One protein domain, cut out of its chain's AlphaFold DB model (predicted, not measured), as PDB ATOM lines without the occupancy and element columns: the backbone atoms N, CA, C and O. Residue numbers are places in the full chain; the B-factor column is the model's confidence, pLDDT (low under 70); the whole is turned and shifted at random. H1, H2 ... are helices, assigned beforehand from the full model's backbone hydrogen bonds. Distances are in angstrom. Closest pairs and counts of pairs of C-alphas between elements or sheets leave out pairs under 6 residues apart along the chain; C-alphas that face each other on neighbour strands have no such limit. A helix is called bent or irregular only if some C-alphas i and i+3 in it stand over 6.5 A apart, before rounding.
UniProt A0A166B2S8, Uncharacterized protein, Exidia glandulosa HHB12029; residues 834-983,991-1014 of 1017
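AT A GLANCE: This is residues 834 to 983 and 991 to 1014 of the 1017 residues of an uncharacterized protein of Exidia glandulosa HHB12029 (UniProt A0A166B2S8). What shape do these atoms make? They make a loose, elongated string of helical groups: H1 to H5 cluster at one end, H6 packs on H1 and leads on to H7 and H8, and H9 and H10 sit detached at the far end, beyond a cut. Between H5 and H6, residues 909 to 935 make a wide loop with no named element. What is it built of? The printed part has 174 residues with ten named helices, H1 to H10 in order, and no named strand; its class is all helix. How large is it? It is loose, with a radius of gyration of the C-alphas of 20.8 A, and the C-alphas span 65 by 38 by 27 A.

HOW THE PARTS SIT: How do the first two helices stand? H1, residues 834 to 845, and H2, residues 849 to 862, form a helical hairpin, opposite ways at a steep tilt of 44 degrees. They touch, and their closest C-alphas are those of Ile 843 and Pro 849, 5.4 A apart. H1 is irregular, only just: C-alphas 841 and 844 are 6.7 A apart. What does the longest helix touch? H5, residues 889 to 908, touches H3, residues 866 to 872, with its residues 900 to 907 alone, the closest C-alphas being those of Ser 870 and Ala 903 at 4.9 A, at a steep tilt of 59 degrees, opposite ways. With residues 893 to 897 alone it touches H4, residues 875 to 878, where the closest C-alphas, of His 875 and Lys 896, are 5.6 A apart. H5 and H1 are close but not clearly touching, with the closest C-alphas, of Met 838 and Leu 899, 7.9 A apart. How does the arrangement go on? H6, residues 936 to 945, touches residues 836 to 841 of H1 alone, with the closest C-alphas, of Ala 840 and Val 938, 5.1 A apart, at a steep tilt of 45 degrees, opposite ways. H6 and H7, residues 950 to 953, touch only at the corner by their link, where the closest C-alphas, of Thr 944 and Trp 951, are 4.1 A apart. H7 only just touches H8, residues 961 to 973, with 3 pairs of C-alphas within 8 A, the closest being Trp 951 and Ile 967 at 7.2 A. What of the last helices, and of the backbones? H9, residues 994 to 1000, and H10, residues 1004 to 1012, are close but not clearly touching, with the closest C-alphas, of Leu 998 and Ala 1004, 6.1 A apart. Both are apart from H1 to H8. In H2, H3, H5, H6, H8, H9 and H10 every O i to N i+4 pair is within hydrogen-bond range, in H1 6 of 8 are, and H4 and H7 are too short for such a pair.

IN THESE COORDINATES: Where does the first helix begin? H1 begins at C-alpha 834, at (31.489, -14.479, -56.399). How long are the longer helices? From first to last C-alpha H5 measures 28.9 A, H2 20.0 A, H8 18.1 A, H1 17.7 A and H6 14.4 A. Where does the last helix end? H10 ends at C-alpha 1012, at (28.188, 10.242, -17.141).

THE WHOLE: How far does it reach? The two C-alphas farthest apart, of Lys 876 and Glu 995, are 65.4 A apart. Where is it cut, and which link is long? Residues 984 to 990 are not printed, and C-alphas 983 and 991 are 18.7 A apart across the cut. Of the links printed whole, H5 to H6 is long, with 27 residues. Where is confidence low? The pLDDT is under 70 in residues 913 to 926, 978 to 983 and 991 to 1014.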
ATOM      1  N   PHE A 834      30.697 -13.304 -56.063       95.56
ATOM      2  CA  PHE A 834      31.489 -14.479 -56.399       95.56
ATOM      3  C   PHE A 834      32.821 -14.456 -55.647       95.56
ATOM      4  O   PHE A 834      33.185 -15.460 -55.037       95.56
ATOM      5  N   LYS A 835      33.518 -13.311 -55.612       96.00
ATOM      6  CA  LYS A 835      34.801 -13.189 -54.893       96.00
ATOM      7  C   LYS A 835      34.649 -13.443 -53.389       96.00
ATOM      8  O   LYS A 835      35.465 -14.172 -52.831       96.00
ATOM      9  N   VAL A 836      33.582 -12.950 -52.749       95.50
ATOM     10  CA  VAL A 836      33.284 -13.236 -51.326       95.50
ATOM     11  C   VAL A 836      33.039 -14.729 -51.083       95.50
ATOM     12  O   VAL A 836      33.577 -15.304 -50.136       95.50
ATOM     13  N   VAL A 837      32.256 -15.381 -51.946       96.25
ATOM     14  CA  VAL A 837      31.949 -16.817 -51.837       96.25
ATOM     15  C   VAL A 837      33.194 -17.681 -52.037       96.25
ATOM     16  O   VAL A 837      33.405 -18.639 -51.294       96.25
ATOM     17  N   MET A 838      34.055 -17.311 -52.981       96.62
ATOM     18  CA  MET A 838      35.349 -17.957 -53.197       96.62
ATOM     19  C   MET A 838      36.304 -17.722 -52.015       96.62
ATOM     20  O   MET A 838      36.951 -18.666 -51.567       96.62
ATOM     21  N   ALA A 839      36.341 -16.521 -51.431       96.12
ATOM     22  CA  ALA A 839      37.143 -16.252 -50.236       96.12
ATOM     23  C   ALA A 839      36.722 -17.123 -49.042       96.12
ATOM     24  O   ALA A 839      37.563 -17.779 -48.424       96.12
ATOM     25  N   ALA A 840      35.417 -17.223 -48.778       95.50
ATOM     26  CA  ALA A 840      34.878 -18.077 -47.720       95.50
ATOM     27  C   ALA A 840      35.092 -19.589 -47.966       95.50
ATOM     28  O   ALA A 840      35.039 -20.366 -47.013       95.50
ATOM     29  N   MET A 841      35.353 -20.013 -49.210       95.81
ATOM     30  CA  MET A 841      35.766 -21.386 -49.545       95.81
ATOM     31  C   MET A 841      37.262 -21.646 -49.291       95.81
ATOM     32  O   MET A 841      37.619 -22.766 -48.947       95.81
ATOM     33  N   PHE A 842      38.142 -20.651 -49.454       95.88
ATOM     34  CA  PHE A 842      39.595 -20.821 -49.272       95.88
ATOM     35  C   PHE A 842      40.061 -20.646 -47.819       95.88
ATOM     36  O   PHE A 842      40.995 -21.330 -47.402       95.88
ATOM     37  N   ILE A 843      39.430 -19.756 -47.041       94.38
ATOM     38  CA  ILE A 843      39.835 -19.456 -45.653       94.38
ATOM     39  C   ILE A 843      39.955 -20.720 -44.768       94.38
ATOM     40  O   ILE A 843      40.984 -20.850 -44.111       94.38
ATOM     41  N   PRO A 844      39.012 -21.691 -44.775       92.38
ATOM     42  CA  PRO A 844      39.110 -22.907 -43.951       92.38
ATOM     43  C   PRO A 844      40.186 -23.914 -44.394       92.38
ATOM     44  O   PRO A 844      40.292 -24.993 -43.810       92.38
ATOM     45  N   HIS A 845      40.921 -23.620 -45.469       93.56
ATOM     46  CA  HIS A 845      41.858 -24.534 -46.126       93.56
ATOM     47  C   HIS A 845      43.260 -23.937 -46.304       93.56
ATOM     48  O   HIS A 845      44.129 -24.583 -46.880       93.56
ATOM     49  N   CYS A 846      43.496 -22.725 -45.799       92.00
ATOM     50  CA  CYS A 846      44.811 -22.087 -45.741       92.00
ATOM     51  C   CYS A 846      45.233 -21.943 -44.274       92.00
ATOM     52  O   CYS A 846      44.382 -21.743 -43.408       92.00
ATOM     53  N   GLY A 847      46.536 -21.951 -43.985       87.06
ATOM     54  CA  GLY A 847      47.044 -21.775 -42.617       87.06
ATOM     55  C   GLY A 847      46.768 -20.394 -42.008       87.06
ATOM     56  O   GLY A 847      46.901 -20.208 -40.801       87.06
ATOM     57  N   SER A 848      46.379 -19.410 -42.826       90.75
ATOM     58  CA  SER A 848      45.851 -18.124 -42.362       90.75
ATOM     59  C   SER A 848      44.947 -17.452 -43.411       90.75
ATOM     60  O   SER A 848      45.127 -17.677 -44.614       90.75
ATOM     61  N   PRO A 849      44.050 -16.529 -43.006       91.19
ATOM     62  CA  PRO A 849      43.308 -15.683 -43.943       91.19
ATOM     63  C   PRO A 849      44.214 -14.825 -44.844       91.19
ATOM     64  O   PRO A 849      43.859 -14.555 -45.989       91.19
ATOM     65  N   ARG A 850      45.410 -14.435 -44.372       93.06
ATOM     66  CA  ARG A 850      46.406 -13.687 -45.165       93.06
ATOM     67  C   ARG A 850      46.969 -14.530 -46.315       93.06
ATOM     68  O   ARG A 850      47.136 -14.019 -47.418       93.06
ATOM     69  N   GLN A 851      47.209 -15.817 -46.070       94.38
ATOM     70  CA  GLN A 851      47.642 -16.779 -47.087       94.38
ATOM     71  C   GLN A 851      46.526 -17.048 -48.107       94.38
ATOM     72  O   GLN A 851      46.780 -17.000 -49.308       94.38
ATOM     73  N   ALA A 852      45.277 -17.209 -47.648       95.25
ATOM     74  CA  ALA A 852      44.116 -17.293 -48.537       95.25
ATOM     75  C   ALA A 852      43.996 -16.048 -49.437       95.25
ATOM     76  O   ALA A 852      43.827 -16.180 -50.646       95.25
ATOM     77  N   ALA A 853      44.139 -14.844 -48.872       95.12
ATOM     78  CA  ALA A 853      44.069 -13.588 -49.618       95.12
ATOM     79  C   ALA A 853      45.174 -13.448 -50.683       95.12
ATOM     80  O   ALA A 853      44.899 -12.930 -51.763       95.12
ATOM     81  N   TYR A 854      46.392 -13.934 -50.415       96.38
ATOM     82  CA  TYR A 854      47.478 -13.968 -51.401       96.38
ATOM     83  C   TYR A 854      47.139 -14.887 -52.586       96.38
ATOM     84  O   TYR A 854      47.073 -14.421 -53.720       96.38
ATOM     85  N   ILE A 855      46.794 -16.151 -52.311       96.50
ATOM     86  CA  ILE A 855      46.408 -17.137 -53.339       96.50
ATOM     87  C   ILE A 855      45.233 -16.615 -54.184       96.50
ATOM     88  O   ILE A 855      45.235 -16.703 -55.410       96.50
ATOM     89  N   LEU A 856      44.218 -16.037 -53.536       96.62
ATOM     90  CA  LEU A 856      43.047 -15.483 -54.214       96.62
ATOM     91  C   LEU A 856      43.379 -14.255 -55.066       96.62
ATOM     92  O   LEU A 856      42.785 -14.101 -56.130       96.62
ATOM     93  N   ARG A 857      44.316 -13.394 -54.647       97.06
ATOM     94  CA  ARG A 857      44.746 -12.229 -55.436       97.06
ATOM     95  C   ARG A 857      45.352 -12.667 -56.768       97.06
ATOM     96  O   ARG A 857      44.939 -12.163 -57.814       97.06
ATOM     97  N   ASP A 858      46.264 -13.632 -56.745       97.25
ATOM     98  CA  ASP A 858      46.884 -14.170 -57.957       97.25
ATOM     99  C   ASP A 858      45.843 -14.845 -58.865       97.25
ATOM    100  O   ASP A 858      45.771 -14.577 -60.067       97.25
ATOM    101  N   LEU A 859      44.975 -15.679 -58.282       96.88
ATOM    102  CA  LEU A 859      43.935 -16.388 -59.025       96.88
ATOM    103  C   LEU A 859      42.862 -15.448 -59.588       96.88
ATOM    104  O   LEU A 859      42.361 -15.712 -60.676       96.88
ATOM    105  N   PHE A 860      42.523 -14.341 -58.923       96.62
ATOM    106  CA  PHE A 860      41.640 -13.317 -59.494       96.62
ATOM    107  C   PHE A 860      42.343 -12.409 -60.506       96.62
ATOM    108  O   PHE A 860      41.665 -11.848 -61.360       96.62
ATOM    109  N   THR A 861      43.674 -12.305 -60.481       96.38
ATOM    110  CA  THR A 861      44.433 -11.629 -61.547       96.38
ATOM    111  C   THR A 861      44.375 -12.444 -62.844       96.38
ATOM    112  O   THR A 861      44.179 -11.887 -63.919       96.38
ATOM    113  N   GLN A 862      44.457 -13.777 -62.750       96.00
ATOM    114  CA  GLN A 862      44.325 -14.689 -63.898       96.00
ATOM    115  C   GLN A 862      42.860 -14.942 -64.312       96.00
ATOM    116  O   GLN A 862      42.551 -15.096 -65.494       96.00
ATOM    117  N   PHE A 863      41.942 -14.993 -63.341       96.31
ATOM    118  CA  PHE A 863      40.530 -15.336 -63.523       96.31
ATOM    119  C   PHE A 863      39.627 -14.331 -62.766       96.31
ATOM    120  O   PHE A 863      39.030 -14.673 -61.743       96.31
ATOM    121  N   PRO A 864      39.485 -13.077 -63.236       95.25
ATOM    122  CA  PRO A 864      38.777 -12.020 -62.495       95.25
ATOM    123  C   PRO A 864      37.259 -12.210 -62.349       95.25
ATOM    124  O   PRO A 864      36.641 -11.531 -61.524       95.25
ATOM    125  N   THR A 865      36.646 -13.113 -63.126       94.69
ATOM    126  CA  THR A 865      35.188 -13.325 -63.181       94.69
ATOM    127  C   THR A 865      34.805 -14.804 -63.135       94.69
ATOM    128  O   THR A 865      35.521 -15.666 -63.654       94.69
ATOM    129  N   ALA A 866      33.616 -15.112 -62.604       93.12
ATOM    130  CA  ALA A 866      33.048 -16.467 -62.620       93.12
ATOM    131  C   ALA A 866      32.957 -17.074 -64.041       93.12
ATOM    132  O   ALA A 866      32.995 -18.299 -64.199       93.12
ATOM    133  N   GLU A 867      32.862 -16.226 -65.077       93.88
ATOM    134  CA  GLU A 867      32.883 -16.635 -66.486       93.88
ATOM    135  C   GLU A 867      34.214 -17.301 -66.869       93.88
ATOM    136  O   GLU A 867      34.234 -18.419 -67.394       93.88
ATOM    137  N   LEU A 868      35.327 -16.646 -66.529       95.06
ATOM    138  CA  LEU A 868      36.675 -17.147 -66.787       95.06
ATOM    139  C   LEU A 868      37.028 -18.335 -65.891       95.06
ATOM    140  O   LEU A 868      37.640 -19.281 -66.384       95.06
ATOM    141  N   TRP A 869      36.572 -18.361 -64.630       95.12
ATOM    142  CA  TRP A 869      36.748 -19.543 -63.775       95.12
ATOM    143  C   TRP A 869      36.132 -20.788 -64.426       95.12
ATOM    144  O   TRP A 869      36.839 -21.741 -64.731       95.12
ATOM    145  N   SER A 870      34.830 -20.813 -64.721       93.62
ATOM    146  CA  SER A 870      34.215 -22.071 -65.181       93.62
ATOM    147  C   SER A 870      34.575 -22.502 -66.613       93.62
ATOM    148  O   SER A 870      34.221 -23.630 -66.985       93.62
ATOM    149  N   ARG A 871      35.251 -21.656 -67.405       93.81
ATOM    150  CA  ARG A 871      35.803 -22.019 -68.724       93.81
ATOM    151  C   ARG A 871      37.283 -22.398 -68.668       93.81
ATOM    152  O   ARG A 871      37.647 -23.443 -69.201       93.81
ATOM    153  N   ASN A 872      38.108 -21.574 -68.021       93.56
ATOM    154  CA  ASN A 872      39.567 -21.626 -68.143       93.56
ATOM    155  C   ASN A 872      40.260 -22.154 -66.876       93.56
ATOM    156  O   ASN A 872      41.425 -22.551 -66.945       93.56
ATOM    157  N   PHE A 873      39.580 -22.169 -65.723       92.50
ATOM    158  CA  PHE A 873      40.167 -22.689 -64.491       92.50
ATOM    159  C   PHE A 873      40.234 -24.216 -64.509       92.50
ATOM    160  O   PHE A 873      39.264 -24.907 -64.828       92.50
ATOM    161  N   ASN A 874      41.396 -24.745 -64.136       91.31
ATOM    162  CA  ASN A 874      41.683 -26.170 -64.112       91.31
ATOM    163  C   ASN A 874      42.471 -26.514 -62.841       91.31
ATOM    164  O   ASN A 874      43.183 -25.671 -62.298       91.31
ATOM    165  N   HIS A 875      42.409 -27.773 -62.403       86.75
ATOM    166  CA  HIS A 875      43.077 -28.276 -61.194       86.75
ATOM    167  C   HIS A 875      44.587 -27.954 -61.128       86.75
ATOM    168  O   HIS A 875      45.140 -27.834 -60.031       86.75
ATOM    169  N   LYS A 876      45.230 -27.788 -62.295       91.06
ATOM    170  CA  LYS A 876      46.640 -27.405 -62.454       91.06
ATOM    171  C   LYS A 876      46.967 -26.009 -61.912       91.06
ATOM    172  O   LYS A 876      48.050 -25.837 -61.371       91.06
ATOM    173  N   HIS A 877      46.049 -25.044 -61.980       93.19
ATOM    174  CA  HIS A 877      46.302 -23.664 -61.522       93.19
ATOM    175  C   HIS A 877      46.390 -23.555 -59.996       93.19
ATOM    176  O   HIS A 877      46.927 -22.591 -59.468       93.19
ATOM    177  N   LEU A 878      45.899 -24.573 -59.283       93.25
ATOM    178  CA  LEU A 878      46.092 -24.746 -57.844       93.25
ATOM    179  C   LEU A 878      47.263 -25.672 -57.495       93.25
ATOM    180  O   LEU A 878      47.403 -26.034 -56.334       93.25
ATOM    181  N   ASN A 879      48.070 -26.120 -58.461       92.44
ATOM    182  CA  ASN A 879      49.266 -26.905 -58.151       92.44
ATOM    183  C   ASN A 879      50.420 -26.086 -57.546       92.44
ATOM    184  O   ASN A 879      51.075 -26.652 -56.673       92.44
ATOM    185  N   PRO A 880      50.666 -24.811 -57.927       94.31
ATOM    186  CA  PRO A 880      51.641 -23.969 -57.230       94.31
ATOM    187  C   PRO A 880      51.293 -23.846 -55.744       94.31
ATOM    188  O   PRO A 880      52.096 -24.205 -54.895       94.31
ATOM    189  N   TYR A 881      50.034 -23.505 -55.455       94.81
ATOM    190  CA  TYR A 881      49.504 -23.271 -54.108       94.81
ATOM    191  C   TYR A 881      49.197 -24.551 -53.302       94.81
ATOM    192  O   TYR A 881      48.400 -24.532 -52.361       94.81
ATOM    193  N   ASN A 882      49.747 -25.703 -53.701       90.44
ATOM    194  CA  ASN A 882      49.469 -26.980 -53.040       90.44
ATOM    195  C   ASN A 882      50.036 -27.034 -51.612       90.44
ATOM    196  O   ASN A 882      49.466 -27.752 -50.796       90.44
ATOM    197  N   GLN A 883      51.145 -26.351 -51.314       88.31
ATOM    198  CA  GLN A 883      51.809 -26.422 -50.000       88.31
ATOM    199  C   GLN A 883      51.122 -25.510 -48.969       88.31
ATOM    200  O   GLN A 883      51.079 -25.801 -47.778       88.31
ATOM    201  N   GLU A 884      50.552 -24.417 -49.462       92.06
ATOM    202  CA  GLU A 884      49.846 -23.368 -48.742       92.06
ATOM    203  C   GLU A 884      48.403 -23.766 -48.418       92.06
ATOM    204  O   GLU A 884      47.867 -23.395 -47.370       92.06
ATOM    205  N   LEU A 885      47.790 -24.553 -49.306       91.56
ATOM    206  CA  LEU A 885      46.545 -25.257 -49.042       91.56
ATOM    207  C   LEU A 885      46.810 -26.437 -48.098       91.56
ATOM    208  O   LEU A 885      47.315 -27.483 -48.513       91.56
ATOM    209  N   GLN A 886      46.404 -26.281 -46.836       91.75
ATOM    210  CA  GLN A 886      46.477 -27.287 -45.772       91.75
ATOM    211  C   GLN A 886      45.408 -28.375 -45.975       91.75
ATOM    212  O   GLN A 886      44.474 -28.537 -45.190       91.75
ATOM    213  N   LEU A 887      45.531 -29.095 -47.090       90.38
ATOM    214  CA  LEU A 887      44.620 -30.130 -47.559       90.38
ATOM    215  C   LEU A 887      45.394 -31.412 -47.868       90.38
ATOM    216  O   LEU A 887      46.287 -31.403 -48.718       90.38
ATOM    217  N   ASP A 888      44.978 -32.522 -47.255       92.25
ATOM    218  CA  ASP A 888      45.371 -33.875 -47.671       92.25
ATOM    219  C   ASP A 888      45.113 -34.068 -49.174       92.25
ATOM    220  O   ASP A 888      44.130 -33.542 -49.700       92.25
ATOM    221  N   ASP A 889      45.912 -34.876 -49.875       86.25
ATOM    222  CA  ASP A 889      45.803 -35.033 -51.338       86.25
ATOM    223  C   ASP A 889      44.391 -35.394 -51.837       86.25
ATOM    224  O   ASP A 889      43.930 -34.868 -52.852       86.25
ATOM    225  N   GLY A 890      43.655 -36.226 -51.093       88.06
ATOM    226  CA  GLY A 890      42.254 -36.532 -51.401       88.06
ATOM    227  C   GLY A 890      41.322 -35.322 -51.241       88.06
ATOM    228  O   GLY A 890      40.512 -35.037 -52.126       88.06
ATOM    229  N   ALA A 891      41.468 -34.566 -50.149       90.31
ATOM    230  CA  ALA A 891      40.692 -33.351 -49.897       90.31
ATOM    231  C   ALA A 891      41.041 -32.235 -50.899       90.31
ATOM    232  O   ALA A 891      40.159 -31.520 -51.368       90.31
ATOM    233  N   ARG A 892      42.312 -32.143 -51.303       90.19
ATOM    234  CA  ARG A 892      42.848 -31.241 -52.330       90.19
ATOM    235  C   ARG A 892      42.223 -31.502 -53.706       90.19
ATOM    236  O   ARG A 892      41.852 -30.546 -54.387       90.19
ATOM    237  N   VAL A 893      42.042 -32.763 -54.112       90.38
ATOM    238  CA  VAL A 893      41.325 -33.120 -55.357       90.38
ATOM    239  C   VAL A 893      39.826 -32.815 -55.253       90.38
ATOM    240  O   VAL A 893      39.245 -32.284 -56.204       90.38
ATOM    241  N   GLN A 894      39.203 -33.073 -54.100       92.88
ATOM    242  CA  GLN A 894      37.789 -32.757 -53.881       92.88
ATOM    243  C   GLN A 894      37.540 -31.240 -53.934       92.88
ATOM    244  O   GLN A 894      36.710 -30.785 -54.715       92.88
ATOM    245  N   PHE A 895      38.337 -30.442 -53.220       93.69
ATOM    246  CA  PHE A 895      38.264 -28.980 -53.218       93.69
ATOM    247  C   PHE A 895      38.440 -28.381 -54.622       93.69
ATOM    248  O   PHE A 895      37.618 -27.578 -55.064       93.69
ATOM    249  N   LYS A 896      39.450 -28.834 -55.384       90.75
ATOM    250  CA  LYS A 896      39.645 -28.448 -56.797       90.75
ATOM    251  C   LYS A 896      38.404 -28.755 -57.650       90.75
ATOM    252  O   LYS A 896      38.023 -27.943 -58.495       90.75
ATOM    253  N   THR A 897      37.748 -29.888 -57.399       91.31
ATOM    254  CA  THR A 897      36.499 -30.283 -58.072       91.31
ATOM    255  C   THR A 897      35.327 -29.377 -57.688       91.31
ATOM    256  O   THR A 897      34.600 -28.907 -58.565       91.31
ATOM    257  N   ASP A 898      35.169 -29.080 -56.399       93.69
ATOM    258  CA  ASP A 898      34.067 -28.269 -55.882       93.69
ATOM    259  C   ASP A 898      34.165 -26.802 -56.313       93.69
ATOM    260  O   ASP A 898      33.147 -26.228 -56.684       93.69
ATOM    261  N   LEU A 899      35.366 -26.215 -56.398       94.69
ATOM    262  CA  LEU A 899      35.560 -24.876 -56.977       94.69
ATOM    263  C   LEU A 899      35.161 -24.826 -58.464       94.69
ATOM    264  O   LEU A 899      34.458 -23.910 -58.898       94.69
ATOM    265  N   MET A 900      35.553 -25.833 -59.256       92.00
ATOM    266  CA  MET A 900      35.155 -25.932 -60.669       92.00
ATOM    267  C   MET A 900      33.640 -26.133 -60.833       92.00
ATOM    268  O   MET A 900      33.045 -25.600 -61.774       92.00
ATOM    269  N   LYS A 901      33.010 -26.895 -59.933       93.56
ATOM    270  CA  LYS A 901      31.558 -27.107 -59.900       93.56
ATOM    271  C   LYS A 901      30.819 -25.830 -59.491       93.56
ATOM    272  O   LYS A 901      29.894 -25.425 -60.190       93.56
ATOM    273  N   LEU A 902      31.274 -25.165 -58.430       95.38
ATOM    274  CA  LEU A 902      30.772 -23.886 -57.930       95.38
ATOM    275  C   LEU A 902      30.768 -22.822 -59.028       95.38
ATOM    276  O   LEU A 902      29.722 -22.237 -59.285       95.38
ATOM    277  N   ALA A 903      31.878 -22.629 -59.745       95.00
ATOM    278  CA  ALA A 903      31.931 -21.672 -60.852       95.00
ATOM    279  C   ALA A 903      30.939 -22.021 -61.985       95.00
ATOM    280  O   ALA A 903      30.292 -21.131 -62.541       95.00
ATOM    281  N   LYS A 904      30.770 -23.314 -62.311       94.06
ATOM    282  CA  LYS A 904      29.826 -23.782 -63.349       94.06
ATOM    283  C   LYS A 904      28.372 -23.573 -62.931       94.06
ATOM    284  O   LYS A 904      27.546 -23.160 -63.745       94.06
ATOM    285  N   GLU A 905      28.045 -23.844 -61.674       92.81
ATOM    286  CA  GLU A 905      26.700 -23.652 -61.128       92.81
ATOM    287  C   GLU A 905      26.398 -22.160 -60.894       92.81
ATOM    288  O   GLU A 905      25.274 -21.730 -61.153       92.81
ATOM    289  N   TRP A 906      27.403 -21.337 -60.573       94.38
ATOM    290  CA  TRP A 906      27.287 -19.875 -60.522       94.38
ATOM    291  C   TRP A 906      26.918 -19.272 -61.882       94.38
ATOM    292  O   TRP A 906      25.967 -18.500 -61.957       94.38
ATOM    293  N   GLN A 907      27.590 -19.665 -62.974       91.56
ATOM    294  CA  GLN A 907      27.221 -19.216 -64.329       91.56
ATOM    295  C   GLN A 907      25.801 -19.652 -64.726       91.56
ATOM    296  O   GLN A 907      25.035 -18.870 -65.283       91.56
ATOM    297  N   ARG A 908      25.436 -20.910 -64.440       89.81
ATOM    298  CA  ARG A 908      24.120 -21.482 -64.790       89.81
ATOM    299  C   ARG A 908      22.972 -20.928 -63.947       89.81
ATOM    300  O   ARG A 908      21.813 -20.973 -64.360       89.81
ATOM    301  N   SER A 909      23.268 -20.476 -62.735       85.94
ATOM    302  CA  SER A 909      22.271 -20.081 -61.745       85.94
ATOM    303  C   SER A 909      22.785 -18.974 -60.818       85.94
ATOM    304  O   SER A 909      22.865 -19.187 -59.605       85.94
ATOM    305  N   PRO A 910      23.107 -17.786 -61.365       83.44
ATOM    306  CA  PRO A 910      23.660 -16.692 -60.578       83.44
ATOM    307  C   PRO A 910      22.655 -16.224 -59.512       83.44
ATOM    308  O   PRO A 910      21.438 -16.204 -59.780       83.44
ATOM    309  N   PRO A 911      23.134 -15.832 -58.315       79.19
ATOM    310  CA  PRO A 911      22.292 -15.375 -57.214       79.19
ATOM    311  C   PRO A 911      21.654 -14.025 -57.547       79.19
ATOM    312  O   PRO A 911      22.175 -12.948 -57.278       79.19
ATOM    313  N   THR A 912      20.493 -14.097 -58.184       74.38
ATOM    314  CA  THR A 912      19.735 -12.951 -58.685       74.38
ATOM    315  C   THR A 912      18.633 -12.575 -57.699       74.38
ATOM    316  O   THR A 912      17.961 -13.452 -57.153       74.38
ATOM    317  N   GLY A 913      18.370 -11.271 -57.531       59.50
ATOM    318  CA  GLY A 913      17.366 -10.728 -56.595       59.50
ATOM    319  C   GLY A 913      15.967 -11.366 -56.678       59.50
ATOM    320  O   GLY A 913      15.222 -11.397 -55.703       59.50
ATOM    321  N   LYS A 914      15.619 -11.951 -57.830       61.59
ATOM    322  CA  LYS A 914      14.346 -12.650 -58.061       61.59
ATOM    323  C   LYS A 914      14.273 -14.039 -57.393       61.59
ATOM    324  O   LYS A 914      13.178 -14.452 -57.023       61.59
ATOM    325  N   ARG A 915      15.401 -14.741 -57.191       54.31
ATOM    326  CA  ARG A 915      15.453 -16.110 -56.619       54.31
ATOM    327  C   ARG A 915      15.281 -16.166 -55.095       54.31
ATOM    328  O   ARG A 915      14.849 -17.192 -54.581       54.31
ATOM    329  N   TYR A 916      15.510 -15.055 -54.388       51.34
ATOM    330  CA  TYR A 916      15.249 -14.913 -52.942       51.34
ATOM    331  C   TYR A 916      13.838 -15.372 -52.527       51.34
ATOM    332  O   TYR A 916      13.635 -15.838 -51.412       51.34
ATOM    333  N   LYS A 917      12.842 -15.225 -53.412       50.31
ATOM    334  CA  LYS A 917      11.429 -15.492 -53.098       50.31
ATOM    335  C   LYS A 917      11.021 -16.968 -53.200       50.31
ATOM    336  O   LYS A 917       9.899 -17.289 -52.824       50.31
ATOM    337  N   THR A 918      11.873 -17.848 -53.732       43.34
ATOM    338  CA  THR A 918      11.462 -19.205 -54.161       43.34
ATOM    339  C   THR A 918      11.972 -20.367 -53.308       43.34
ATOM    340  O   THR A 918      11.471 -21.474 -53.468       43.34
ATOM    341  N   THR A 919      12.942 -20.156 -52.414       45.53
ATOM    342  CA  THR A 919      13.644 -21.241 -51.691       45.53
ATOM    343  C   THR A 919      13.577 -21.109 -50.164       45.53
ATOM    344  O   THR A 919      14.505 -21.506 -49.459       45.53
ATOM    345  N   CYS A 920      12.480 -20.563 -49.621       38.97
ATOM    346  CA  CYS A 920      12.261 -20.558 -48.171       38.97
ATOM    347  C   CYS A 920      11.995 -21.982 -47.673       38.97
ATOM    348  O   CYS A 920      10.957 -22.565 -47.972       38.97
ATOM    349  N   VAL A 921      12.942 -22.513 -46.900       42.12
ATOM    350  CA  VAL A 921      12.826 -23.766 -46.151       42.12
ATOM    351  C   VAL A 921      12.925 -23.407 -44.671       42.12
ATOM    352  O   VAL A 921      13.841 -22.688 -44.279       42.12
ATOM    353  N   ASP A 922      11.999 -23.894 -43.844       41.78
ATOM    354  CA  ASP A 922      11.660 -23.326 -42.521       41.78
ATOM    355  C   ASP A 922      12.721 -23.463 -41.400       41.78
ATOM    356  O   ASP A 922      12.398 -23.379 -40.215       41.78
ATOM    357  N   GLN A 923      13.995 -23.686 -41.740       48.91
ATOM    358  CA  GLN A 923      15.115 -23.787 -40.792       48.91
ATOM    359  C   GLN A 923      16.313 -22.883 -41.132       48.91
ATOM    360  O   GLN A 923      17.140 -22.627 -40.258       48.91
ATOM    361  N   TYR A 924      16.401 -22.345 -42.354       51.62
ATOM    362  CA  TYR A 924      17.285 -21.219 -42.675       51.62
ATOM    363  C   TYR A 924      16.661 -20.413 -43.822       51.62
ATOM    364  O   TYR A 924      16.259 -21.017 -44.820       51.62
ATOM    365  N   PRO A 925      16.538 -19.075 -43.709       54.16
ATOM    366  CA  PRO A 925      15.895 -18.271 -44.743       54.16
ATOM    367  C   PRO A 925      16.628 -18.423 -46.079       54.16
ATOM    368  O   PRO A 925      17.845 -18.609 -46.115       54.16
ATOM    369  N   ALA A 926      15.858 -18.345 -47.167       61.16
ATOM    370  CA  ALA A 926      16.278 -18.594 -48.542       61.16
ATOM    371  C   ALA A 926      17.548 -17.824 -48.946       61.16
ATOM    372  O   ALA A 926      17.465 -16.709 -49.464       61.16
ATOM    373  N   SER A 927      18.731 -18.412 -48.754       70.19
ATOM    374  CA  SER A 927      19.946 -17.811 -49.295       70.19
ATOM    375  C   SER A 927      19.935 -17.946 -50.823       70.19
ATOM    376  O   SER A 927      19.747 -19.056 -51.324       70.19
ATOM    377  N   PRO A 928      20.197 -16.871 -51.582       71.56
ATOM    378  CA  PRO A 928      20.343 -16.905 -53.041       71.56
ATOM    379  C   PRO A 928      21.381 -17.893 -53.574       71.56
ATOM    380  O   PRO A 928      21.374 -18.165 -54.771       71.56
ATOM    381  N   ILE A 929      22.277 -18.384 -52.711       85.75
ATOM    382  CA  ILE A 929      23.312 -19.371 -53.031       85.75
ATOM    383  C   ILE A 929      23.089 -20.735 -52.354       85.75
ATOM    384  O   ILE A 929      23.947 -21.602 -52.472       85.75
ATOM    385  N   SER A 930      21.963 -20.980 -51.663       85.31
ATOM    386  CA  SER A 930      21.718 -22.276 -50.992       85.31
ATOM    387  C   SER A 930      21.504 -23.455 -51.951       85.31
ATOM    388  O   SER A 930      21.481 -24.601 -51.508       85.31
ATOM    389  N   HIS A 931      21.348 -23.191 -53.253       83.88
ATOM    390  CA  HIS A 931      21.312 -24.208 -54.309       83.88
ATOM    391  C   HIS A 931      22.691 -24.520 -54.916       83.88
ATOM    392  O   HIS A 931      22.781 -25.420 -55.746       83.88
ATOM    393  N   LEU A 932      23.734 -23.767 -54.551       90.00
ATOM    394  CA  LEU A 932      25.117 -23.983 -54.989       90.00
ATOM    395  C   LEU A 932      25.821 -25.006 -54.071       90.00
ATOM    396  O   LEU A 932      25.324 -25.290 -52.978       90.00
ATOM    397  N   PRO A 933      26.982 -25.570 -54.459       89.62
ATOM    398  CA  PRO A 933      27.646 -26.627 -53.706       89.62
ATOM    399  C   PRO A 933      28.531 -26.006 -52.617       89.62
ATOM    400  O   PRO A 933      29.754 -26.096 -52.665       89.62
ATOM    401  N   VAL A 934      27.901 -25.301 -51.675       92.69
ATOM    402  CA  VAL A 934      28.567 -24.459 -50.675       92.69
ATOM    403  C   VAL A 934      28.148 -24.822 -49.252       92.69
ATOM    404  O   VAL A 934      26.983 -25.100 -48.969       92.69
ATOM    405  N   ASN A 935      29.111 -24.795 -48.331       92.25
ATOM    406  CA  ASN A 935      28.867 -25.060 -46.915       92.25
ATOM    407  C   ASN A 935      28.162 -23.877 -46.229       92.25
ATOM    408  O   ASN A 935      28.256 -22.734 -46.680       92.25
ATOM    409  N   ARG A 936      27.506 -24.127 -45.083       91.25
ATOM    410  CA  ARG A 936      26.810 -23.077 -44.312       91.25
ATOM    411  C   ARG A 936      27.702 -21.870 -44.003       91.25
ATOM    412  O   ARG A 936      27.223 -20.751 -44.112       91.25
ATOM    413  N   THR A 937      28.981 -22.076 -43.700       91.94
ATOM    414  CA  THR A 937      29.950 -20.987 -43.499       91.94
ATOM    415  C   THR A 937      29.959 -20.005 -44.669       91.94
ATOM    416  O   THR A 937      29.750 -18.814 -44.476       91.94
ATOM    417  N   VAL A 938      30.055 -20.493 -45.904       94.69
ATOM    418  CA  VAL A 938      30.021 -19.663 -47.121       94.69
ATOM    419  C   VAL A 938      28.686 -18.919 -47.271       94.69
ATOM    420  O   VAL A 938      28.662 -17.762 -47.688       94.69
ATOM    421  N   ILE A 939      27.575 -19.550 -46.875       93.69
ATOM    422  CA  ILE A 939      26.243 -18.927 -46.837       93.69
ATOM    423  C   ILE A 939      26.170 -17.806 -45.787       93.69
ATOM    424  O   ILE A 939      25.556 -16.771 -46.050       93.69
ATOM    425  N   ASP A 940      26.797 -17.991 -44.626       93.69
ATOM    426  CA  ASP A 940      26.829 -17.022 -43.530       93.69
ATOM    427  C   ASP A 940      27.687 -15.796 -43.903       93.69
ATOM    428  O   ASP A 940      27.233 -14.663 -43.718       93.69
ATOM    429  N   TYR A 941      28.856 -15.991 -44.532       95.00
ATOM    430  CA  TYR A 941      29.653 -14.902 -45.122       95.00
ATOM    431  C   TYR A 941      28.865 -14.158 -46.215       95.00
ATOM    432  O   TYR A 941      28.716 -12.938 -46.141       95.00
ATOM    433  N   TYR A 942      28.280 -14.870 -47.185       94.06
ATOM    434  CA  TYR A 942      27.498 -14.254 -48.268       94.06
ATOM    435  C   TYR A 942      26.321 -13.412 -47.746       94.06
ATOM    436  O   TYR A 942      26.157 -12.264 -48.155       94.06
ATOM    437  N   ARG A 943      25.534 -13.932 -46.791       91.06
ATOM    438  CA  ARG A 943      24.432 -13.181 -46.157       91.06
ATOM    439  C   ARG A 943      24.906 -11.997 -45.305       91.06
ATOM    440  O   ARG A 943      24.098 -11.118 -45.016       91.06
ATOM    441  N   THR A 944      26.177 -11.970 -44.900       92.81
ATOM    442  CA  THR A 944      26.747 -10.889 -44.084       92.81
ATOM    443  C   THR A 944      27.271  -9.722 -44.923       92.81
ATOM    444  O   THR A 944      27.062  -8.567 -44.550       92.81
ATOM    445  N   PHE A 945      27.928 -10.014 -46.050       93.12
ATOM    446  CA  PHE A 945      28.621  -9.009 -46.870       93.12
ATOM    447  C   PHE A 945      27.909  -8.674 -48.187       93.12
ATOM    448  O   PHE A 945      27.936  -7.525 -48.610       93.12
ATOM    449  N   CYS A 946      27.232  -9.636 -48.824       91.38
ATOM    450  CA  CYS A 946      26.647  -9.461 -50.163       91.38
ATOM    451  C   CYS A 946      25.144  -9.137 -50.154       91.38
ATOM    452  O   CYS A 946      24.533  -9.044 -51.219       91.38
ATOM    453  N   ILE A 947      24.522  -9.028 -48.974       88.06
ATOM    454  CA  ILE A 947      23.084  -8.770 -48.840       88.06
ATOM    455  C   ILE A 947      22.831  -7.687 -47.774       88.06
ATOM    456  O   ILE A 947      23.004  -7.952 -46.579       88.06
ATOM    457  N   PRO A 948      22.376  -6.480 -48.163       85.19
ATOM    458  CA  PRO A 948      22.057  -5.411 -47.221       85.19
ATOM    459  C   PRO A 948      21.061  -5.846 -46.133       85.19
ATOM    460  O   PRO A 948      20.024  -6.448 -46.410       85.19
ATOM    461  N   GLY A 949      21.390  -5.553 -44.870       84.81
ATOM    462  CA  GLY A 949      20.549  -5.819 -43.692       84.81
ATOM    463  C   GLY A 949      20.410  -7.286 -43.243       84.81
ATOM    464  O   GLY A 949      20.040  -7.526 -42.093       84.81
ATOM    465  N   GLU A 950      20.730  -8.277 -44.083       88.31
ATOM    466  CA  GLU A 950      20.593  -9.706 -43.737       88.31
ATOM    467  C   GLU A 950      21.592 -10.178 -42.675       88.31
ATOM    468  O   GLU A 950      21.277 -11.109 -41.935       88.31
ATOM    469  N   TRP A 951      22.740  -9.512 -42.516       90.56
ATOM    470  CA  TRP A 951      23.725  -9.807 -41.465       90.56
ATOM    471  C   TRP A 951      23.114  -9.808 -40.050       90.56
ATOM    472  O   TRP A 951      23.489 -10.640 -39.225       90.56
ATOM    473  N   ARG A 952      22.092  -8.973 -39.780       87.94
ATOM    474  CA  ARG A 952      21.347  -8.971 -38.500       87.94
ATOM    475  C   ARG A 952      20.571 -10.277 -38.249       87.94
ATOM    476  O   ARG A 952      20.117 -10.529 -37.137       87.94
ATOM    477  N   ARG A 953      20.383 -11.092 -39.291       85.62
ATOM    478  CA  ARG A 953      19.696 -12.395 -39.307       85.62
ATOM    479  C   ARG A 953      20.667 -13.559 -39.552       85.62
ATOM    480  O   ARG A 953      20.212 -14.687 -39.771       85.62
ATOM    481  N   VAL A 954      21.978 -13.315 -39.579       87.88
ATOM    482  CA  VAL A 954      22.997 -14.370 -39.651       87.88
ATOM    483  C   VAL A 954      23.341 -14.800 -38.231       87.88
ATOM    484  O   VAL A 954      23.650 -13.985 -37.366       87.88
ATOM    485  N   SER A 955      23.271 -16.104 -37.983       88.75
ATOM    486  CA  SER A 955      23.738 -16.712 -36.740       88.75
ATOM    487  C   SER A 955      24.933 -17.591 -37.102       88.75
ATOM    488  O   SER A 955      24.725 -18.765 -37.416       88.75
ATOM    489  N   PRO A 956      26.156 -17.033 -37.159       88.12
ATOM    490  CA  PRO A 956      27.332 -17.778 -37.597       88.12
ATOM    491  C   PRO A 956      27.613 -18.956 -36.658       88.12
ATOM    492  O   PRO A 956      27.264 -18.934 -35.472       88.12
ATOM    493  N   LEU A 957      28.226 -20.007 -37.196       87.69
ATOM    494  CA  LEU A 957      28.620 -21.176 -36.412       87.69
ATOM    495  C   LEU A 957      29.847 -20.871 -35.523       87.69
ATOM    496  O   LEU A 957      30.541 -19.870 -35.701       87.69
ATOM    497  N   ARG A 958      30.118 -21.728 -34.525       85.06
ATOM    498  CA  ARG A 958      31.201 -21.507 -33.538       85.06
ATOM    499  C   ARG A 958      32.615 -21.604 -34.124       85.06
ATOM    500  O   ARG A 958      33.537 -21.056 -33.535       85.06
ATOM    501  N   ASP A 959      32.765 -22.287 -35.251       85.75
ATOM    502  CA  ASP A 959      33.974 -22.407 -36.075       85.75
ATOM    503  C   ASP A 959      34.247 -21.161 -36.940       85.75
ATOM    504  O   ASP A 959      35.234 -21.127 -37.666       85.75
ATOM    505  N   GLN A 960      33.417 -20.115 -36.836       86.31
ATOM    506  CA  GLN A 960      33.561 -18.849 -37.564       86.31
ATOM    507  C   GLN A 960      33.870 -17.676 -36.598       86.31
ATOM    508  O   GLN A 960      33.088 -16.720 -36.531       86.31
ATOM    509  N   PRO A 961      34.960 -17.719 -35.798       89.50
ATOM    510  CA  PRO A 961      35.225 -16.726 -34.749       89.50
ATOM    511  C   PRO A 961      35.349 -15.299 -35.299       89.50
ATOM    512  O   PRO A 961      34.888 -14.353 -34.654       89.50
ATOM    513  N   ASP A 962      35.890 -15.147 -36.507       90.94
ATOM    514  CA  ASP A 962      36.056 -13.854 -37.172       90.94
ATOM    515  C   ASP A 962      34.702 -13.264 -37.579       90.94
ATOM    516  O   ASP A 962      34.423 -12.103 -37.285       90.94
ATOM    517  N   LEU A 963      33.806 -14.072 -38.164       92.62
ATOM    518  CA  LEU A 963      32.466 -13.617 -38.547       92.62
ATOM    519  C   LEU A 963      31.591 -13.324 -37.318       92.62
ATOM    520  O   LEU A 963      30.868 -12.331 -37.297       92.62
ATOM    521  N   VAL A 964      31.713 -14.130 -36.254       92.56
ATOM    522  CA  VAL A 964      31.119 -13.837 -34.935       92.56
ATOM    523  C   VAL A 964      31.602 -12.480 -34.410       92.56
ATOM    524  O   VAL A 964      30.805 -11.720 -33.859       92.56
ATOM    525  N   SER A 965      32.891 -12.169 -34.562       92.44
ATOM    526  CA  SER A 965      33.506 -10.942 -34.039       92.44
ATOM    527  C   SER A 965      33.166  -9.711 -34.882       92.44
ATOM    528  O   SER A 965      32.810  -8.678 -34.318       92.44
ATOM    529  N   TYR A 966      33.155  -9.836 -36.211       94.38
ATOM    530  CA  TYR A 966      32.673  -8.800 -37.126       94.38
ATOM    531  C   TYR A 966      31.196  -8.468 -36.876       94.38
ATOM    532  O   TYR A 966      30.841  -7.300 -36.733       94.38
ATOM    533  N   ILE A 967      30.330  -9.483 -36.752       92.81
ATOM    534  CA  ILE A 967      28.903  -9.264 -36.485       92.81
ATOM    535  C   ILE A 967      28.711  -8.601 -35.111       92.81
ATOM    536  O   ILE A 967      27.989  -7.610 -35.029       92.81
ATOM    537  N   LYS A 968      29.402  -9.058 -34.052       91.50
ATOM    538  CA  LYS A 968      29.420  -8.378 -32.737       91.50
ATOM    539  C   LYS A 968      29.791  -6.900 -32.852       91.50
ATOM    540  O   LYS A 968      29.067  -6.056 -32.334       91.50
ATOM    541  N   TRP A 969      30.901  -6.599 -33.525       95.00
ATOM    542  CA  TRP A 969      31.376  -5.231 -33.734       95.00
ATOM    543  C   TRP A 969      30.346  -4.383 -34.486       95.00
ATOM    544  O   TRP A 969      30.073  -3.262 -34.069       95.00
ATOM    545  N   ARG A 970      29.708  -4.929 -35.528       91.94
ATOM    546  CA  ARG A 970      28.682  -4.224 -36.310       91.94
ATOM    547  C   ARG A 970      27.423  -3.929 -35.488       91.94
ATOM    548  O   ARG A 970      26.902  -2.824 -35.567       91.94
ATOM    549  N   PHE A 971      26.990  -4.865 -34.638       90.50
ATOM    550  CA  PHE A 971      25.923  -4.620 -33.657       90.50
ATOM    551  C   PHE A 971      26.294  -3.493 -32.675       90.50
ATOM    552  O   PHE A 971      25.507  -2.569 -32.494       90.50
ATOM    553  N   VAL A 972      27.508  -3.510 -32.112       90.06
ATOM    554  CA  VAL A 972      27.982  -2.452 -31.197       90.06
ATOM    555  C   VAL A 972      28.090  -1.090 -31.898       90.06
ATOM    556  O   VAL A 972      27.628  -0.097 -31.342       90.06
ATOM    557  N   LYS A 973      28.629  -1.032 -33.128       89.56
ATOM    558  CA  LYS A 973      28.746   0.204 -33.930       89.56
ATOM    559  C   LYS A 973      27.380   0.838 -34.229       89.56
ATOM    560  O   LYS A 973      27.284   2.054 -34.313       89.56
ATOM    561  N   GLU A 974      26.331   0.030 -34.360       88.81
ATOM    562  CA  GLU A 974      24.956   0.488 -34.610       88.81
ATOM    563  C   GLU A 974      24.128   0.703 -33.324       88.81
ATOM    564  O   GLU A 974      22.912   0.878 -33.394       88.81
ATOM    565  N   GLY A 975      24.754   0.681 -32.139       87.31
ATOM    566  CA  GLY A 975      24.053   0.891 -30.866       87.31
ATOM    567  C   GLY A 975      23.044  -0.218 -30.548       87.31
ATOM    568  O   GLY A 975      21.932   0.049 -30.090       87.31
ATOM    569  N   HIS A 976      23.378  -1.473 -30.858       80.44
ATOM    570  CA  HIS A 976      22.497  -2.628 -30.695       80.44
ATOM    571  C   HIS A 976      23.166  -3.748 -29.873       80.44
ATOM    572  O   HIS A 976      24.291  -4.162 -30.148       80.44
ATOM    573  N   ASP A 977      22.439  -4.313 -28.904       74.19
ATOM    574  CA  ASP A 977      22.908  -5.451 -28.101       74.19
ATOM    575  C   ASP A 977      23.101  -6.721 -28.951       74.19
ATOM    576  O   ASP A 977      22.134  -7.327 -29.431       74.19
ATOM    577  N   PHE A 978      24.341  -7.211 -29.061       68.81
ATOM    578  CA  PHE A 978      24.606  -8.529 -29.640       68.81
ATOM    579  C   PHE A 978      24.138  -9.647 -28.694       68.81
ATOM    580  O   PHE A 978      24.842 -10.048 -27.765       68.81
ATOM    581  N   SER A 979      22.954 -10.203 -28.956       64.06
ATOM    582  CA  SER A 979      22.411 -11.337 -28.203       64.06
ATOM    583  C   SER A 979      22.280 -12.588 -29.088       64.06
ATOM    584  O   SER A 979      21.236 -12.798 -29.702       64.06
ATOM    585  N   PRO A 980      23.297 -13.474 -29.147       57.28
ATOM    586  CA  PRO A 980      23.336 -14.582 -30.115       57.28
ATOM    587  C   PRO A 980      22.238 -15.635 -29.899       57.28
ATOM    588  O   PRO A 980      21.912 -16.381 -30.816       57.28
ATOM    589  N   ASN A 981      21.659 -15.685 -28.694       49.62
ATOM    590  CA  ASN A 981      20.591 -16.617 -28.317       49.62
ATOM    591  C   ASN A 981      19.197 -15.961 -28.273       49.62
ATOM    592  O   ASN A 981      18.225 -16.630 -27.927       49.62
ATOM    593  N   LYS A 982      19.075 -14.665 -28.590       51.00
ATOM    594  CA  LYS A 982      17.781 -13.993 -28.750       51.00
ATOM    595  C   LYS A 982      17.658 -13.554 -30.202       51.00
ATOM    596  O   LYS A 982      18.234 -12.543 -30.587       51.00
ATOM    597  N   THR A 983      16.850 -14.271 -30.987       47.66
ATOM    598  CA  THR A 983      16.317 -13.749 -32.255       47.66
ATOM    599  C   THR A 983      15.831 -12.328 -32.000       47.66
ATOM    600  O   THR A 983      15.005 -12.143 -31.103       47.66
ATOM    601  N   LYS A 991      11.525   3.294 -26.587       43.31
ATOM    602  CA  LYS A 991      10.614   2.726 -25.565       43.31
ATOM    603  C   LYS A 991      11.229   1.595 -24.725       43.31
ATOM    604  O   LYS A 991      10.540   0.635 -24.380       43.31
ATOM    605  N   VAL A 992      12.495   1.733 -24.328       47.66
ATOM    606  CA  VAL A 992      12.962   1.139 -23.063       47.66
ATOM    607  C   VAL A 992      12.829   2.236 -22.001       47.66
ATOM    608  O   VAL A 992      13.638   3.160 -22.006       47.66
ATOM    609  N   PRO A 993      11.800   2.223 -21.132       53.19
ATOM    610  CA  PRO A 993      11.681   3.239 -20.091       53.19
ATOM    611  C   PRO A 993      12.868   3.121 -19.129       53.19
ATOM    612  O   PRO A 993      13.241   2.006 -18.756       53.19
ATOM    613  N   ALA A 994      13.441   4.250 -18.699       54.16
ATOM    614  CA  ALA A 994      14.652   4.280 -17.868       54.16
ATOM    615  C   ALA A 994      14.538   3.409 -16.599       54.16
ATOM    616  O   ALA A 994      15.498   2.754 -16.198       54.16
ATOM    617  N   GLU A 995      13.334   3.294 -16.030       56.25
ATOM    618  CA  GLU A 995      13.034   2.364 -14.937       56.25
ATOM    619  C   GLU A 995      13.421   0.905 -15.211       56.25
ATOM    620  O   GLU A 995      13.803   0.206 -14.278       56.25
ATOM    621  N   GLN A 996      13.301   0.406 -16.446       52.62
ATOM    622  CA  GLN A 996      13.678  -0.973 -16.781       52.62
ATOM    623  C   GLN A 996      15.197  -1.138 -16.894       52.62
ATOM    624  O   GLN A 996      15.706  -2.197 -16.535       52.62
ATOM    625  N   LEU A 997      15.928  -0.090 -17.289       53.47
ATOM    626  CA  LEU A 997      17.392  -0.069 -17.215       53.47
ATOM    627  C   LEU A 997      17.868  -0.020 -15.753       53.47
ATOM    628  O   LEU A 997      18.768  -0.777 -15.390       53.47
ATOM    629  N   LEU A 998      17.211   0.756 -14.878       51.91
ATOM    630  CA  LEU A 998      17.459   0.700 -13.429       51.91
ATOM    631  C   LEU A 998      17.110  -0.678 -12.834       51.91
ATOM    632  O   LEU A 998      17.918  -1.258 -12.116       51.91
ATOM    633  N   LYS A 999      15.942  -1.247 -13.157       55.81
ATOM    634  CA  LYS A 999      15.482  -2.542 -12.610       55.81
ATOM    635  C   LYS A 999      16.307  -3.740 -13.106       55.81
ATOM    636  O   LYS A 999      16.364  -4.750 -12.411       55.81
ATOM    637  N   LEU A1000      16.975  -3.635 -14.259       53.28
ATOM    638  CA  LEU A1000      17.976  -4.611 -14.715       53.28
ATOM    639  C   LEU A1000      19.376  -4.356 -14.132       53.28
ATOM    640  O   LEU A1000      20.181  -5.284 -14.063       53.28
ATOM    641  N   SER A1001      19.674  -3.135 -13.678       45.69
ATOM    642  CA  SER A1001      20.961  -2.785 -13.076       45.69
ATOM    643  C   SER A1001      20.905  -2.759 -11.545       45.69
ATOM    644  O   SER A1001      21.022  -1.721 -10.898       45.69
ATOM    645  N   GLY A1002      20.991  -3.953 -10.944       46.53
ATOM    646  CA  GLY A1002      21.455  -4.144  -9.552       46.53
ATOM    647  C   GLY A1002      22.903  -3.669  -9.283       46.53
ATOM    648  O   GLY A1002      23.502  -4.018  -8.272       46.53
ATOM    649  N   LYS A1003      23.474  -2.894 -10.213       57.69
ATOM    650  CA  LYS A1003      24.732  -2.146 -10.159       57.69
ATOM    651  C   LYS A1003      24.515  -0.749 -10.765       57.69
ATOM    652  O   LYS A1003      25.274  -0.333 -11.636       57.69
ATOM    653  N   ALA A1004      23.459  -0.042 -10.349       50.66
ATOM    654  CA  ALA A1004      23.047   1.243 -10.928       50.66
ATOM    655  C   ALA A1004      24.201   2.261 -11.049       50.66
ATOM    656  O   ALA A1004      24.312   2.940 -12.065       50.66
ATOM    657  N   GLY A1005      25.125   2.290 -10.078       51.09
ATOM    658  CA  GLY A1005      26.326   3.135 -10.127       51.09
ATOM    659  C   GLY A1005      27.228   2.900 -11.349       51.09
ATOM    660  O   GLY A1005      27.804   3.855 -11.851       51.09
ATOM    661  N   ALA A1006      27.303   1.677 -11.887       55.59
ATOM    662  CA  ALA A1006      28.087   1.385 -13.091       55.59
ATOM    663  C   ALA A1006      27.415   1.911 -14.372       55.59
ATOM    664  O   ALA A1006      28.100   2.384 -15.273       55.59
ATOM    665  N   VAL A1007      26.077   1.875 -14.443       54.91
ATOM    666  CA  VAL A1007      25.322   2.441 -15.575       54.91
ATOM    667  C   VAL A1007      25.343   3.967 -15.517       54.91
ATOM    668  O   VAL A1007      25.615   4.609 -16.525       54.91
ATOM    669  N   VAL A1008      25.151   4.555 -14.332       53.06
ATOM    670  CA  VAL A1008      25.266   6.009 -14.128       53.06
ATOM    671  C   VAL A1008      26.686   6.500 -14.425       53.06
ATOM    672  O   VAL A1008      26.833   7.542 -15.054       53.06
ATOM    673  N   ALA A1009      27.730   5.750 -14.053       51.44
ATOM    674  CA  ALA A1009      29.105   6.076 -14.432       51.44
ATOM    675  C   ALA A1009      29.327   5.998 -15.953       51.44
ATOM    676  O   ALA A1009      29.938   6.900 -16.511       51.44
ATOM    677  N   ALA A1010      28.799   4.972 -16.632       53.41
ATOM    678  CA  ALA A1010      28.929   4.824 -18.084       53.41
ATOM    679  C   ALA A1010      28.211   5.937 -18.870       53.41
ATOM    680  O   ALA A1010      28.783   6.468 -19.816       53.41
ATOM    681  N   VAL A1011      27.003   6.331 -18.448       54.31
ATOM    682  CA  VAL A1011      26.263   7.472 -19.021       54.31
ATOM    683  C   VAL A1011      27.004   8.786 -18.749       54.31
ATOM    684  O   VAL A1011      27.259   9.565 -19.659       54.31
ATOM    685  N   ARG A1012      27.458   9.015 -17.510       50.81
ATOM    686  CA  ARG A1012      28.188  10.242 -17.141       50.81
ATOM    687  C   ARG A1012      29.574  10.354 -17.794       50.81
ATOM    688  O   ARG A1012      30.109  11.455 -17.864       50.81
ATOM    689  N   ALA A1013      30.141   9.243 -18.263       46.28
ATOM    690  CA  ALA A1013      31.395   9.190 -19.014       46.28
ATOM    691  C   ALA A1013      31.212   9.260 -20.543       46.28
ATOM    692  O   ALA A1013      32.209   9.308 -21.260       46.28
ATOM    693  N   ASN A1014      29.976   9.244 -21.058       45.72
ATOM    694  CA  ASN A1014      29.707   9.216 -22.494       45.72
ATOM    695  C   ASN A1014      28.461  10.061 -22.843       45.72
ATOM    696  O   ASN A1014      27.352   9.530 -22.833       45.72
TER     697      ASN A1014